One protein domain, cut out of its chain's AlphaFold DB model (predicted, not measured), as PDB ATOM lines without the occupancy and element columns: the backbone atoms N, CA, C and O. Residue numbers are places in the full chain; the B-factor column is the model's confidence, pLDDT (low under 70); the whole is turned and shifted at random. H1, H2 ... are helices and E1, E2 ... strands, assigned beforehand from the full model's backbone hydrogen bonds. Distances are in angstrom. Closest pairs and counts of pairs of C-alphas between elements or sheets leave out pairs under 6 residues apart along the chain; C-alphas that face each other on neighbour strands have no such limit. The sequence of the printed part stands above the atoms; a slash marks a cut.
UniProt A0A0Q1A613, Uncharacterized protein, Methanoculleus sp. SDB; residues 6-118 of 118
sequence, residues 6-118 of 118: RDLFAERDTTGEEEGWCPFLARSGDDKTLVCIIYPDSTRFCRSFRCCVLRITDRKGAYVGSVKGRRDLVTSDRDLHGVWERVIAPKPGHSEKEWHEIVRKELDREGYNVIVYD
ATOM      1  N   ARG A   6     143.997 119.657 170.997       72.75
ATOM      2  CA  ARG A   6     142.608 119.940 170.610       72.75
ATOM      3  C   ARG A   6     142.228 121.398 170.867       72.75
ATOM      4  O   ARG A   6     141.605 122.006 170.001       72.75
ATOM      5  N   ASP A   7     142.612 121.930 172.019       77.31
ATOM      6  CA  ASP A   7     142.232 123.283 172.429       77.31
ATOM      7  C   ASP A   7     143.011 124.327 171.618       77.31
ATOM      8  O   ASP A   7     142.406 125.238 171.064       77.31
ATOM      9  N   LEU A   8     144.304 124.088 171.356       73.38
ATOM     10  CA  LEU A   8     145.111 124.917 170.449       73.38
ATOM     11  C   LEU A   8     144.544 124.984 169.023       73.38
ATOM     12  O   LEU A   8     144.674 126.010 168.366       73.38
ATOM     13  N   PHE A   9     143.925 123.908 168.522       73.19
ATOM     14  CA  PHE A   9     143.244 123.947 167.222       73.19
ATOM     15  C   PHE A   9     141.960 124.782 167.264       73.19
ATOM     16  O   PHE A   9     141.677 125.502 166.312       73.19
ATOM     17  N   ALA A  10     141.177 124.660 168.339       73.50
ATOM     18  CA  ALA A  10     139.903 125.359 168.486       73.50
ATOM     19  C   ALA A  10     140.080 126.864 168.752       73.50
ATOM     20  O   ALA A  10     139.273 127.664 168.288       73.50
ATOM     21  N   GLU A  11     141.138 127.232 169.472       72.69
ATOM     22  CA  GLU A  11     141.472 128.605 169.865       72.69
ATOM     23  C   GLU A  11     142.419 129.296 168.876       72.69
ATOM     24  O   GLU A  11     142.794 130.451 169.077       72.69
ATOM     25  N   ARG A  12     142.818 128.606 167.800       66.94
ATOM     26  CA  ARG A  12     143.701 129.170 166.779       66.94
ATOM     27  C   ARG A  12     143.029 130.365 166.110       66.94
ATOM     28  O   ARG A  12     142.092 130.213 165.325       66.94
ATOM     29  N   ASP A  13     143.589 131.540 166.354       62.62
ATOM     30  CA  ASP A  13     143.296 132.725 165.568       62.62
ATOM     31  C   ASP A  13     144.063 132.662 164.239       62.62
ATOM     32  O   ASP A  13     145.293 132.691 164.207       62.62
ATOM     33  N   THR A  14     143.316 132.526 163.142       60.62
ATOM     34  CA  THR A  14     143.860 132.518 161.768       60.62
ATOM     35  C   THR A  14     143.822 133.895 161.118       60.62
ATOM     36  O   THR A  14     144.300 134.093 159.997       60.62
ATOM     37  N   THR A  15     143.216 134.862 161.803       48.88
ATOM     38  CA  THR A  15     142.982 136.201 161.288       48.88
ATOM     39  C   THR A  15     144.304 136.963 161.320       48.88
ATOM     40  O   THR A  15     144.824 137.293 162.380       48.88
ATOM     41  N   GLY A  16     144.881 137.209 160.142       54.06
ATOM     42  CA  GLY A  16     146.216 137.807 160.001       54.06
ATOM     43  C   GLY A  16     147.331 136.813 159.653       54.06
ATOM     44  O   GLY A  16     148.493 137.209 159.618       54.06
ATOM     45  N   GLU A  17     147.008 135.544 159.369       60.31
ATOM     46  CA  GLU A  17     147.976 134.585 158.820       60.31
ATOM     47  C   GLU A  17     148.457 135.056 157.426       60.31
ATOM     48  O   GLU A  17     147.693 135.094 156.461       60.31
ATOM     49  N   GLU A  18     149.732 135.452 157.330       60.78
ATOM     50  CA  GLU A  18     150.371 135.887 156.079       60.78
ATOM     51  C   GLU A  18     150.565 134.727 155.080       60.78
ATOM     52  O   GLU A  18     150.562 133.543 155.433       60.78
ATOM     53  N   GLU A  19     150.789 135.069 153.808       58.25
ATOM     54  CA  GLU A  19     151.041 134.110 152.732       58.25
ATOM     55  C   GLU A  19     152.197 133.147 153.102       58.25
ATOM     56  O   GLU A  19     153.292 133.554 153.491       58.25
ATOM     57  N   GLY A  20     151.946 131.832 153.038       59.94
ATOM     58  CA  GLY A  20     152.917 130.803 153.442       59.94
ATOM     59  C   GLY A  20     152.875 130.387 154.922       59.94
ATOM     60  O   GLY A  20     153.767 129.661 155.374       59.94
ATOM     61  N   TRP A  21     151.863 130.807 155.687       69.56
ATOM     62  CA  TRP A  21     151.581 130.262 157.018       69.56
ATOM     63  C   TRP A  21     151.097 128.800 156.959       69.56
ATOM     64  O   TRP A  21     150.327 128.408 156.083       69.56
ATOM     65  N   CYS A  22     151.567 127.962 157.890       73.38
ATOM     66  CA  CYS A  22     151.111 126.577 158.000       73.38
ATOM     67  C   CYS A  22     149.814 126.534 158.826       73.38
ATOM     68  O   CYS A  22     149.828 126.964 159.975       73.38
ATOM     69  N   PRO A  23     148.712 125.949 158.325       71.62
ATOM     70  CA  PRO A  23     147.446 125.924 159.061       71.62
ATOM     71  C   PRO A  23     147.474 125.011 160.297       71.62
ATOM     72  O   PRO A  23     146.539 124.994 161.086       71.62
ATOM     73  N   PHE A  24     148.524 124.216 160.480       77.25
ATOM     74  CA  PHE A  24     148.678 123.344 161.646       77.25
ATOM     75  C   PHE A  24     149.669 123.902 162.663       77.25
ATOM     76  O   PHE A  24     150.213 123.159 163.474       77.25
ATOM     77  N   LEU A  25     149.942 125.195 162.580       76.44
ATOM     78  CA  LEU A  25     150.869 125.886 163.445       76.44
ATOM     79  C   LEU A  25     150.094 126.618 164.536       76.44
ATOM     80  O   LEU A  25     149.219 127.423 164.225       76.44
ATOM     81  N   ALA A  26     150.428 126.369 165.798       77.50
ATOM     82  CA  ALA A  26     149.857 127.102 166.923       77.50
ATOM     83  C   ALA A  26     150.968 127.626 167.835       77.50
ATOM     84  O   ALA A  26     152.030 127.010 167.948       77.50
ATOM     85  N   ARG A  27     150.727 128.766 168.488       73.69
ATOM     86  CA  ARG A  27     151.609 129.260 169.550       73.69
ATOM     87  C   ARG A  27     151.466 128.355 170.764       73.69
ATOM     88  O   ARG A  27     150.353 128.108 171.221       73.69
ATOM     89  N   SER A  28     152.592 127.857 171.263       70.38
ATOM     90  CA  SER A  28     152.644 127.330 172.621       70.38
ATOM     91  C   SER A  28     152.522 128.510 173.587       70.38
ATOM     92  O   SER A  28     152.888 129.630 173.232       70.38
ATOM     93  N   GLY A  29     152.011 128.290 174.799       65.19
ATOM     94  CA  GLY A  29     151.704 129.356 175.768       65.19
ATOM     95  C   GLY A  29     152.883 130.241 176.217       65.19
ATOM     96  O   GLY A  29     152.701 131.074 177.098       65.19
ATOM     97  N   ASP A  30     154.083 130.068 175.652       65.94
ATOM     98  CA  ASP A  30     155.285 130.866 175.902       65.94
ATOM     99  C   ASP A  30     155.586 131.930 174.820       65.94
ATOM    100  O   ASP A  30     156.605 132.619 174.932       65.94
ATOM    101  N   ASP A  31     154.742 132.061 173.783       62.91
ATOM    102  CA  ASP A  31     154.846 132.949 172.599       62.91
ATOM    103  C   ASP A  31     156.121 132.820 171.744       62.91
ATOM    104  O   ASP A  31     156.180 133.332 170.618       62.91
ATOM    105  N   LYS A  32     157.139 132.133 172.259       65.44
ATOM    106  CA  LYS A  32     158.469 131.960 171.668       65.44
ATOM    107  C   LYS A  32     158.592 130.655 170.902       65.44
ATOM    108  O   LYS A  32     159.498 130.536 170.076       65.44
ATOM    109  N   THR A  33     157.685 129.721 171.160       68.50
ATOM    110  CA  THR A  33     157.681 128.399 170.557       68.50
ATOM    111  C   THR A  33     156.386 128.196 169.786       68.50
ATOM    112  O   THR A  33     155.281 128.467 170.265       68.50
ATOM    113  N   LEU A  34     156.518 127.708 168.559       75.06
ATOM    114  CA  LEU A  34     155.388 127.287 167.743       75.06
ATOM    115  C   LEU A  34     155.385 125.762 167.676       75.06
ATOM    116  O   LEU A  34     156.425 125.153 167.433       75.06
ATOM    117  N   VAL A  35     154.214 125.157 167.857       77.00
ATOM    118  CA  VAL A  35     154.034 123.702 167.824       77.00
ATOM    119  C   VAL A  35     153.177 123.294 166.633       77.00
ATOM    120  O   VAL A  35     152.222 123.981 166.253       77.00
ATOM    121  N   CYS A  36     153.519 122.157 166.029       79.38
ATOM    122  CA  CYS A  36     152.704 121.551 164.985       79.38
ATOM    123  C   CYS A  36     151.620 120.673 165.624       79.38
ATOM    124  O   CYS A  36     151.875 119.551 166.060       79.38
ATOM    125  N   ILE A  37     150.381 121.162 165.634       80.56
ATOM    126  CA  ILE A  37     149.258 120.530 166.349       80.56
ATOM    127  C   ILE A  37     148.804 119.188 165.751       80.56
ATOM    128  O   ILE A  37     148.012 118.471 166.357       80.56
ATOM    129  N   ILE A  38     149.309 118.825 164.569       78.62
ATOM    130  CA  ILE A  38     149.092 117.508 163.952       78.62
ATOM    131  C   ILE A  38     150.338 116.626 163.994       78.62
ATOM    132  O   ILE A  38     150.299 115.511 163.482       78.62
ATOM    133  N   TYR A  39     151.458 117.095 164.553       74.00
ATOM    134  CA  TYR A  39     152.717 116.350 164.545       74.00
ATOM    135  C   TYR A  39     152.593 114.934 165.136       74.00
ATOM    136  O   TYR A  39     153.075 113.998 164.481       74.00
ATOM    137  N   PRO A  40     151.872 114.711 166.260       72.44
ATOM    138  CA  PRO A  40     151.663 113.367 166.809       72.44
ATOM    139  C   PRO A  40     150.905 112.426 165.866       72.44
ATOM    140  O   PRO A  40     151.148 111.221 165.880       72.44
ATOM    141  N   ASP A  41     150.044 112.980 165.011       74.56
ATOM    142  CA  ASP A  41     149.233 112.259 164.023       74.56
ATOM    143  C   ASP A  41     149.865 112.285 162.613       74.56
ATOM    144  O   ASP A  41     149.348 111.687 161.668       74.56
ATOM    145  N   SER A  42     150.996 112.978 162.448       71.00
ATOM    146  CA  SER A  42     151.605 113.212 161.141       71.00
ATOM    147  C   SER A  42     152.255 111.944 160.586       71.00
ATOM    148  O   SER A  42     152.825 111.126 161.323       71.00
ATOM    149  N   THR A  43     152.181 111.782 159.262       70.19
ATOM    150  CA  THR A  43     152.805 110.655 158.563       70.19
ATOM    151  C   THR A  43     154.324 110.686 158.743       70.19
ATOM    152  O   THR A  43     154.924 111.741 158.956       70.19
ATOM    153  N   ARG A  44     154.991 109.528 158.607       66.50
ATOM    154  CA  ARG A  44     156.464 109.447 158.695       66.50
ATOM    155  C   ARG A  44     157.180 110.440 157.772       66.50
ATOM    156  O   ARG A  44     158.254 110.914 158.129       66.50
ATOM    157  N   PHE A  45     156.585 110.767 156.623       63.84
ATOM    158  CA  PHE A  45     157.119 111.764 155.700       63.84
ATOM    159  C   PHE A  45     157.194 113.156 156.345       63.84
ATOM    160  O   PHE A  45     158.272 113.738 156.380       63.84
ATOM    161  N   CYS A  46     156.108 113.643 156.955       63.75
ATOM    162  CA  CYS A  46     156.093 114.934 157.655       63.75
ATOM    163  C   CYS A  46     157.017 114.967 158.885       63.75
ATOM    164  O   CYS A  46     157.584 116.009 159.194       63.75
ATOM    165  N   ARG A  47     157.222 113.829 159.563       65.81
ATOM    166  CA  ARG A  47     158.198 113.726 160.667       65.81
ATOM    167  C   ARG A  47     159.651 113.758 160.193       65.81
ATOM    168  O   ARG A  47     160.526 114.208 160.920       65.81
ATOM    169  N   SER A  48     159.909 113.267 158.980       60.81
ATOM    170  CA  SER A  48     161.256 113.239 158.390       60.81
ATOM    171  C   SER A  48     161.603 114.549 157.679       60.81
ATOM    172  O   SER A  48     162.766 114.940 157.626       60.81
ATOM    173  N   PHE A  49     160.594 115.223 157.126       61.72
ATOM    174  CA  PHE A  49     160.698 116.492 156.423       61.72
ATOM    175  C   PHE A  49     159.945 117.545 157.235       61.72
ATOM    176  O   PHE A  49     158.759 117.785 157.008       61.72
ATOM    177  N   ARG A  50     160.625 118.143 158.225       71.00
ATOM    178  CA  ARG A  50     160.048 119.222 159.036       71.00
ATOM    179  C   ARG A  50     159.620 120.361 158.112       71.00
ATOM    180  O   ARG A  50     160.455 121.061 157.538       71.00
ATOM    181  N   CYS A  51     158.309 120.511 157.930       73.25
ATOM    182  CA  CYS A  51     157.725 121.451 156.973       73.25
ATOM    183  C   CYS A  51     158.012 122.918 157.328       73.25
ATOM    184  O   CYS A  51     157.954 123.778 156.449       73.25
ATOM    185  N   CYS A  52     158.361 123.180 158.590       77.94
ATOM    186  CA  CYS A  52     158.914 124.433 159.078       77.94
ATOM    187  C   CYS A  52     159.828 124.139 160.282       77.94
ATOM    188  O   CYS A  52     159.422 123.423 161.192       77.94
ATOM    189  N   VAL A  53     161.064 124.641 160.251       85.38
ATOM    190  CA  VAL A  53     162.106 124.469 161.289       85.38
ATOM    191  C   VAL A  53     162.351 125.770 162.048       85.38
ATOM    192  O   VAL A  53     162.492 125.755 163.267       85.38
ATOM    193  N   LEU A  54     162.250 126.913 161.362       88.38
ATOM    194  CA  LEU A  54     162.104 128.227 161.993       88.38
ATOM    195  C   LEU A  54     161.428 129.233 161.053       88.38
ATOM    196  O   LEU A  54     161.433 129.061 159.830       88.38
ATOM    197  N   ARG A  55     160.842 130.282 161.633       88.69
ATOM    198  CA  ARG A  55     160.348 131.478 160.934       88.69
ATOM    199  C   ARG A  55     161.248 132.664 161.220       88.69
ATOM    200  O   ARG A  55     161.781 132.787 162.318       88.69
ATOM    201  N   ILE A  56     161.366 133.529 160.223       92.12
ATOM    202  CA  ILE A  56     162.207 134.716 160.239       92.12
ATOM    203  C   ILE A  56     161.315 135.922 159.957       92.12
ATOM    204  O   ILE A  56     160.572 135.943 158.969       92.12
ATOM    205  N   THR A  57     161.382 136.914 160.836       91.81
ATOM    206  CA  THR A  57     160.704 138.199 160.668       91.81
ATOM    207  C   THR A  57     161.715 139.341 160.674       91.81
ATOM    208  O   THR A  57     162.825 139.200 161.187       91.81
ATOM    209  N   ASP A  58     161.357 140.476 160.084       92.12
ATOM    210  CA  ASP A  58     162.151 141.699 160.189       92.12
ATOM    211  C   ASP A  58     162.030 142.338 161.594       92.12
ATOM    212  O   ASP A  58     161.333 141.839 162.488       92.12
ATOM    213  N   ARG A  59     162.690 143.485 161.811       89.19
ATOM    214  CA  ARG A  59     162.591 144.239 163.081       89.19
ATOM    215  C   ARG A  59     161.184 144.742 163.400       89.19
ATOM    216  O   ARG A  59     160.912 145.066 164.553       89.19
ATOM    217  N   LYS A  60     160.319 144.869 162.394       87.88
ATOM    218  CA  LYS A  60     158.929 145.317 162.536       87.88
ATOM    219  C   LYS A  60     157.977 144.144 162.784       87.88
ATOM    220  O   LYS A  60     156.803 144.380 163.045       87.88
ATOM    221  N   GLY A  61     158.481 142.911 162.740       84.75
ATOM    222  CA  GLY A  61     157.708 141.691 162.925       84.75
ATOM    223  C   GLY A  61     157.078 141.147 161.642       84.75
ATOM    224  O   GLY A  61     156.377 140.143 161.727       84.75
ATOM    225  N   ALA A  62     157.341 141.747 160.476       87.31
ATOM    226  CA  ALA A  62     156.832 141.263 159.197       87.31
ATOM    227  C   ALA A  62     157.571 139.989 158.777       87.31
ATOM    228  O   ALA A  62     158.793 139.901 158.926       87.31
ATOM    229  N   TYR A  63     156.854 138.991 158.261       87.56
ATOM    230  CA  TYR A  63     157.486 137.757 157.807       87.56
ATOM    231  C   TYR A  63     158.318 137.994 156.547       87.56
ATOM    232  O   TYR A  63     157.854 138.561 155.562       87.56
ATOM    233  N   VAL A  64     159.559 137.511 156.581       92.19
ATOM    234  CA  VAL A  64     160.501 137.644 155.462       92.19
ATOM    235  C   VAL A  64     161.008 136.298 154.957       92.19
ATOM    236  O   VAL A  64     161.465 136.204 153.824       92.19
ATOM    237  N   GLY A  65     160.885 135.226 155.745       90.50
ATOM    238  CA  GLY A  65     161.284 133.898 155.297       90.50
ATOM    239  C   GLY A  65     161.121 132.808 156.346       90.50
ATOM    240  O   GLY A  65     160.851 133.053 157.521       90.50
ATOM    241  N   SER A  66     161.290 131.565 155.921       91.12
ATOM    242  CA  SER A  66     161.277 130.394 156.798       91.12
ATOM    243  C   SER A  66     162.360 129.415 156.396       91.12
ATOM    244  O   SER A  66     162.853 129.437 155.273       91.12
ATOM    245  N   VAL A  67     162.712 128.523 157.310       90.25
ATOM    246  CA  VAL A  67     163.600 127.404 157.013       90.25
ATOM    247  C   VAL A  67     162.803 126.115 157.067       90.25
ATOM    248  O   VAL A  67     161.993 125.918 157.974       90.25
ATOM    249  N   LYS A  68     163.030 125.235 156.096       86.81
ATOM    250  CA  LYS A  68     162.343 123.950 155.950       86.81
ATOM    251  C   LYS A  68     163.355 122.806 155.891       86.81
ATOM    252  O   LYS A  68     164.547 123.018 155.673       86.81
ATOM    253  N   GLY A  69     162.874 121.581 156.085       82.50
ATOM    254  CA  GLY A  69     163.654 120.370 155.838       82.50
ATOM    255  C   GLY A  69     164.965 120.327 156.626       82.50
ATOM    256  O   GLY A  69     164.971 120.463 157.847       82.50
ATOM    257  N   ARG A  70     166.085 120.120 155.921       80.19
ATOM    258  CA  ARG A  70     167.428 119.992 156.518       80.19
ATOM    259  C   ARG A  70     168.189 121.316 156.539       80.19
ATOM    260  O   ARG A  70     169.405 121.305 156.364       80.19
ATOM    261  N   ARG A  71     167.495 122.416 156.854       88.50
ATOM    262  CA  ARG A  71     168.030 123.790 156.926       88.50
ATOM    263  C   ARG A  71     167.982 124.551 155.594       88.50
ATOM    264  O   ARG A  71     168.824 125.407 155.342       88.50
ATOM    265  N   ASP A  72     166.980 124.271 154.767       88.19
ATOM    266  CA  ASP A  72     166.761 124.953 153.490       88.19
ATOM    267  C   ASP A  72     165.999 126.266 153.706       88.19
ATOM    268  O   ASP A  72     164.862 126.256 154.186       88.19
ATOM    269  N   LEU A  73     166.610 127.402 153.359       92.75
ATOM    270  CA  LEU A  73     165.958 128.709 153.436       92.75
ATOM    271  C   LEU A  73     164.942 128.882 152.299       92.75
ATOM    272  O   LEU A  73     165.246 128.674 151.127       92.75
ATOM    273  N   VAL A  74     163.749 129.349 152.654       90.88
ATOM    274  CA  VAL A  74     162.694 129.780 151.737       90.88
ATOM    275  C   VAL A  74     162.393 131.247 152.020       90.88
ATOM    276  O   VAL A  74     161.806 131.583 153.049       90.88
ATOM    277  N   THR A  75     162.805 132.120 151.104       92.44
ATOM    278  CA  THR A  75     162.636 133.572 151.208       92.44
ATOM    279  C   THR A  75     162.470 134.201 149.825       92.44
ATOM    280  O   THR A  75     163.061 133.725 148.854       92.44
ATOM    281  N   SER A  76     161.688 135.276 149.737       91.19
ATOM    282  CA  SER A  76     161.709 136.223 148.611       91.19
ATOM    283  C   SER A  76     162.525 137.485 148.920       91.19
ATOM    284  O   SER A  76     162.811 138.268 148.013       91.19
ATOM    285  N   ASP A  77     162.904 137.686 150.185       93.25
ATOM    286  CA  ASP A  77     163.792 138.752 150.639       93.25
ATOM    287  C   ASP A  77     165.234 138.442 150.200       93.25
ATOM    288  O   ASP A  77     165.844 137.448 150.615       93.25
ATOM    289  N   ARG A  78     165.764 139.300 149.320       95.38
ATOM    290  CA  ARG A  78     167.112 139.177 148.747       95.38
ATOM    291  C   ARG A  78     168.211 139.488 149.757       95.38
ATOM    292  O   ARG A  78     169.282 138.890 149.660       95.38
ATOM    293  N   ASP A  79     167.956 140.381 150.706       95.19
ATOM    294  CA  ASP A  79     168.922 140.752 151.737       95.19
ATOM    295  C   ASP A  79     169.073 139.597 152.725       95.19
ATOM    296  O   ASP A  79     170.194 139.159 153.003       95.19
ATOM    297  N   LEU A  80     167.950 138.999 153.141       95.88
ATOM    298  CA  LEU A  80     167.951 137.794 153.965       95.88
ATOM    299  C   LEU A  80     168.669 136.642 153.256       95.88
ATOM    300  O   LEU A  80     169.468 135.939 153.876       95.88
ATOM    301  N   HIS A  81     168.418 136.453 151.957       96.88
ATOM    302  CA  HIS A  81     169.122 135.441 151.171       96.88
ATOM    303  C   HIS A  81     170.640 135.687 151.160       96.88
ATOM    304  O   HIS A  81     171.418 134.771 151.424       96.88
ATOM    305  N   GLY A  82     171.079 136.930 150.935       96.44
ATOM    306  CA  GLY A  82     172.498 137.287 150.954       96.44
ATOM    307  C   GLY A  82     173.158 137.086 152.323       96.44
ATOM    308  O   GLY A  82     174.277 136.572 152.408       96.44
ATOM    309  N   VAL A  83     172.467 137.445 153.408       95.94
ATOM    310  CA  VAL A  83     172.919 137.178 154.783       95.94
ATOM    311  C   VAL A  83     173.051 135.678 155.028       95.94
ATOM    312  O   VAL A  83     174.053 135.231 155.589       95.94
ATOM    313  N   TRP A  84     172.074 134.891 154.581       95.75
ATOM    314  CA  TRP A  84     172.062 133.448 154.772       95.75
ATOM    315  C   TRP A  84     173.265 132.760 154.132       95.75
ATOM    316  O   TRP A  84     173.997 132.048 154.823       95.75
ATOM    317  N   GLU A  85     173.508 133.022 152.848       95.88
ATOM    318  CA  GLU A  85     174.632 132.444 152.102       95.88
ATOM    319  C   GLU A  85     175.985 132.848 152.704       95.88
ATOM    320  O   GLU A  85     176.916 132.045 152.775       95.88
ATOM    321  N   ARG A  86     176.094 134.085 153.201       95.19
ATOM    322  CA  ARG A  86     177.333 134.609 153.786       95.19
ATOM    323  C   ARG A  86     177.611 134.078 155.194       95.19
ATOM    324  O   ARG A  86     178.773 133.868 155.539       95.19
ATOM    325  N   VAL A  87     176.584 133.931 156.031       92.75
ATOM    326  CA  VAL A  87     176.760 133.759 157.484       92.75
ATOM    327  C   VAL A  87     176.305 132.389 157.976       92.75
ATOM    328  O   VAL A  87     176.976 131.793 158.823       92.75
ATOM    329  N   ILE A  88     175.188 131.876 157.456       93.00
ATOM    330  CA  ILE A  88     174.538 130.668 157.975       93.00
ATOM    331  C   ILE A  88     174.954 129.421 157.194       93.00
ATOM    332  O   ILE A  88     175.391 128.442 157.802       93.00
ATOM    333  N   ALA A  89     174.863 129.461 155.861       91.44
ATOM    334  CA  ALA A  89     175.198 128.333 154.988       91.44
ATOM    335  C   ALA A  89     176.617 127.756 155.224       91.44
ATOM    336  O   ALA A  89     176.755 126.532 155.241       91.44
ATOM    337  N   PRO A  90     177.661 128.563 155.525       90.88
ATOM    338  CA  PRO A  90     179.011 128.055 155.785       90.88
ATOM    339  C   PRO A  90     179.202 127.325 157.126       90.88
ATOM    340  O   PRO A  90     180.326 126.936 157.441       90.88
ATOM    341  N   LYS A  91     178.152 127.138 157.942       86.81
ATOM    342  CA  LYS A  91     178.229 126.495 159.270       86.81
ATOM    343  C   LYS A  91     177.541 125.107 159.343       86.81
ATOM    344  O   LYS A  91     176.692 124.896 160.221       86.81
ATOM    345  N   PRO A  92     177.863 124.125 158.469       73.62
ATOM    346  CA  PRO A  92     177.309 122.775 158.555       73.62
ATOM    347  C   PRO A  92     178.114 121.931 159.561       73.62
ATOM    348  O   PRO A  92     179.260 121.582 159.313       73.62
ATOM    349  N   GLY A  93     177.540 121.587 160.716       70.75
ATOM    350  CA  GLY A  93     178.232 120.692 161.665       70.75
ATOM    351  C   GLY A  93     177.703 120.658 163.094       70.75
ATOM    352  O   GLY A  93     178.175 119.868 163.901       70.75
ATOM    353  N   HIS A  94     176.723 121.498 163.411       78.00
ATOM    354  CA  HIS A  94     176.171 121.615 164.757       78.00
ATOM    355  C   HIS A  94     174.996 120.662 164.990       78.00
ATOM    356  O   HIS A  94     174.249 120.359 164.045       78.00
ATOM    357  N   SER A  95     174.791 120.257 166.250       87.12
ATOM    358  CA  SER A  95     173.517 119.667 166.676       87.12
ATOM    359  C   SER A  95     172.359 120.615 166.349       87.12
ATOM    360  O   SER A  95     172.558 121.802 166.090       87.12
ATOM    361  N   GLU A  96     171.131 120.107 166.324       83.75
ATOM    362  CA  GLU A  96     169.968 120.925 165.968       83.75
ATOM    363  C   GLU A  96     169.791 122.132 166.901       83.75
ATOM    364  O   GLU A  96     169.627 123.256 166.430       83.75
ATOM    365  N   LYS A  97     169.944 121.919 168.213       86.12
ATOM    366  CA  LYS A  97     169.850 122.979 169.222       86.12
ATOM    367  C   LYS A  97     170.934 124.045 169.048       86.12
ATOM    368  O   LYS A  97     170.625 125.233 169.011       86.12
ATOM    369  N   GLU A  98     172.189 123.628 168.902       90.12
ATOM    370  CA  GLU A  98     173.301 124.557 168.668       90.12
ATOM    371  C   GLU A  98     173.114 125.328 167.359       90.12
ATOM    372  O   GLU A  98     173.389 126.524 167.287       90.12
ATOM    373  N   TRP A  99     172.604 124.663 166.319       90.69
ATOM    374  CA  TRP A  99     172.309 125.308 165.050       90.69
ATOM    375  C   TRP A  99     171.207 126.368 165.195       90.69
ATOM    376  O   TRP A  99     171.389 127.482 164.709       90.69
ATOM    377  N   HIS A 100     170.118 126.087 165.922       90.12
ATOM    378  CA  HIS A 100     169.084 127.085 166.228       90.12
ATOM    379  C   HIS A 100     169.647 128.297 166.983       90.12
ATOM    380  O   HIS A 100     169.318 129.438 166.656       90.12
ATOM    381  N   GLU A 101     170.522 128.074 167.966       90.75
ATOM    382  CA  GLU A 101     171.161 129.154 168.726       90.75
ATOM    383  C   GLU A 101     172.065 130.026 167.847       90.75
ATOM    384  O   GLU A 101     172.023 131.254 167.958       90.75
ATOM    385  N   ILE A 102     172.835 129.410 166.943       92.12
ATOM    386  CA  ILE A 102     173.670 130.122 165.967       92.12
ATOM    387  C   ILE A 102     172.799 130.948 165.028       92.12
ATOM    388  O   ILE A 102     173.039 132.144 164.891       92.12
ATOM    389  N   VAL A 103     171.778 130.345 164.412       92.44
ATOM    390  CA  VAL A 103     170.898 131.057 163.474       92.44
ATOM    391  C   VAL A 103     170.235 132.243 164.156       92.44
ATOM    392  O   VAL A 103     170.298 133.349 163.630       92.44
ATOM    393  N   ARG A 104     169.675 132.043 165.353       92.19
ATOM    394  CA  ARG A 104     169.052 133.120 166.125       92.19
ATOM    395  C   ARG A 104     170.036 134.250 166.403       92.19
ATOM    396  O   ARG A 104     169.702 135.405 166.190       92.19
ATOM    397  N   LYS A 105     171.248 133.925 166.852       94.06
ATOM    398  CA  LYS A 105     172.275 134.915 167.194       94.06
ATOM    399  C   LYS A 105     172.779 135.694 165.980       94.06
ATOM    400  O   LYS A 105     172.990 136.898 166.080       94.06
ATOM    401  N   GLU A 106     173.038 135.018 164.868       94.88
ATOM    402  CA  GLU A 106     173.579 135.669 163.673       94.88
ATOM    403  C   GLU A 106     172.509 136.492 162.945       94.88
ATOM    404  O   GLU A 106     172.794 137.608 162.523       94.88
ATOM    405  N   LEU A 107     171.268 136.003 162.869       94.50
ATOM    406  CA  LEU A 107     170.166 136.755 162.270       94.50
ATOM    407  C   LEU A 107     169.741 137.960 163.125       94.50
ATOM    408  O   LEU A 107     169.481 139.021 162.561       94.50
ATOM    409  N   ASP A 108     169.774 137.855 164.459       94.44
ATOM    410  CA  ASP A 108     169.513 138.982 165.372       94.44
ATOM    411  C   ASP A 108     170.479 140.155 165.135       94.44
ATOM    412  O   ASP A 108     170.064 141.310 165.014       94.44
ATOM    413  N   ARG A 109     171.771 139.859 164.940       94.44
ATOM    414  CA  ARG A 109     172.796 140.869 164.615       94.44
ATOM    415  C   ARG A 109     172.531 141.594 163.301       94.44
ATOM    416  O   ARG A 109     172.835 142.779 163.187       94.44
ATOM    417  N   GLU A 110     171.963 140.889 162.333       94.69
ATOM    418  CA  GLU A 110     171.610 141.416 161.012       94.69
ATOM    419  C   GLU A 110     170.215 142.079 161.022       94.69
ATOM    420  O   GLU A 110     169.792 142.676 160.037       94.69
ATOM    421  N   GLY A 111     169.518 142.073 162.167       94.38
ATOM    422  CA  GLY A 111     168.239 142.751 162.358       94.38
ATOM    423  C   GLY A 111     167.005 141.905 162.064       94.38
ATOM    424  O   GLY A 111     165.935 142.473 161.857       94.38
ATOM    425  N   TYR A 112     167.130 140.587 162.065       95.31
ATOM    426  CA  TYR A 112     166.010 139.671 161.904       95.31
ATOM    427  C   TYR A 112     165.691 138.965 163.221       95.31
ATOM    428  O   TYR A 112     166.581 138.621 163.993       95.31
ATOM    429  N   ASN A 113     164.416 138.681 163.454       92.62
ATOM    430  CA  ASN A 113     163.973 137.866 164.577       92.62
ATOM    431  C   ASN A 113     163.702 136.435 164.112       92.62
ATOM    432  O   ASN A 113     163.244 136.210 162.994       92.62
ATOM    433  N   VAL A 114     163.962 135.464 164.987       91.12
ATOM    434  CA  VAL A 114     163.804 134.034 164.692       91.12
ATOM    435  C   VAL A 114     162.864 133.397 165.705       91.12
ATOM    436  O   VAL A 114     163.093 133.505 166.910       91.12
ATOM    437  N   ILE A 115     161.850 132.688 165.211       87.25
ATOM    438  CA  ILE A 115     160.943 131.859 166.014       87.25
ATOM    439  C   ILE A 115     161.185 130.397 165.638       87.25
ATOM    440  O   ILE A 115     161.100 130.041 164.463       87.25
ATOM    441  N   VAL A 116     161.523 129.568 166.625       83.56
ATOM    442  CA  VAL A 116     161.901 128.158 166.428       83.56
ATOM    443  C   VAL A 116     160.684 127.249 166.622       83.56
ATOM    444  O   VAL A 116     159.809 127.543 167.440       83.56
ATOM    445  N   TYR A 117     160.642 126.155 165.860       74.88
ATOM    446  CA  TYR A 117     159.663 125.078 166.021       74.88
ATOM    447  C   TYR A 117     160.264 123.902 166.782       74.88
ATOM    448  O   TYR A 117     161.385 123.487 166.468       74.88
ATOM    449  N   ASP A 118     159.494 123.361 167.722       63.12
ATOM    450  CA  ASP A 118     159.781 122.102 168.423       63.12
ATOM    451  C   ASP A 118     158.908 120.964 167.859       63.12
ATOM    452  O   ASP A 118     157.703 121.214 167.593       63.12
TER     453      ASP A 118
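What this domain is: This is residues 6 to 118 of the 118 residues of an uncharacterized protein of Methanoculleus sp. SDB (UniProt A0A0Q1A613). A strongly twisted sheet of six short strands has two helices, H3 and H4, packed over one face of its E6, E3, E4 and E5 part, while its E1 and E2 end is edged by the short helix H1 and a long loop, and residues 40 to 45 stick out. The printed part has 113 residues, with four named helices and six named strands in the order H1 E1 E2 H2 E3 E4 E5 H3 H4 E6. The sheet runs E1 E2 E6 E3 E4 E5 and is mixed, and the class is mixed, helices and strands. The whole is compact, with a radius of gyration of the C-alphas of 14.2 A, and spans 41 by 32 by 24 A.

Where its parts are: The sheet holds E1, residues 25 to 27; E2, residues 33 to 36; E6, residues 113 to 117, 13.6 A long; E3, residues 54 to 57; E4, residues 63 to 68, 14.8 A long; and E5, residues 72 to 75. E6 ends at C-alpha 117 (159.663, 125.078, 166.021). H4, residues 96 to 109, is 20.2 A long and begins at C-alpha 96 (169.968, 120.925, 165.968). H3, residues 78 to 88, is 14.6 A long. H1, residues 6 to 10, begins at C-alpha 6 (142.608, 119.940, 170.610), and H2 is residues 44 to 48.

How they stand to each other: E3, E4 and E5 form a meander, each strand the antiparallel neighbour of the one before, with N 56 and O 65 at 2.8 A and N 68 and O 72 at 2.8 A. E6 is antiparallel to E3, with N 113 and O 57 at 2.8 A. E2 is parallel to E6, with N 34 and O 116 at 3.5 A. E1 and E2 are a hairpin, with N 35 and O 26 at 2.9 A. H3 and H4 lie on the same face, in two layers, helices on one face of a sheet. H4 runs along E6 at a height over the sheet of 8.7 A; the closest C-alphas, of Arg 104 and Val 114, are 5.5 A apart. H3 lies over E5, along it at 17 degrees on the local plane, and only just over E4, on which 3 of its C-alphas fall. H3 and H4 touch, with residues 103 to 107 of H4 alone, closest at the C-alphas of Ile 88 and Val 103, 6.6 A, at a steep tilt of 52 degrees, opposite ways. H1 only grazes the sheet with residues 8 to 9, and H2 is not on it. In H1, H2, H3 and H4 every O i to N i+4 pair is within hydrogen-bond range.

The domain as a whole: The C-alphas of Asp 7 and Arg 86, the two farthest apart, are 41.3 A apart. The printed part has no cut. The link from H1 to E1 is long, with 14 residues. The mean pLDDT of the printed part is 81.1, and it is under 70 at residues 12 to 21, 29 to 33, 44 to 49 and 118.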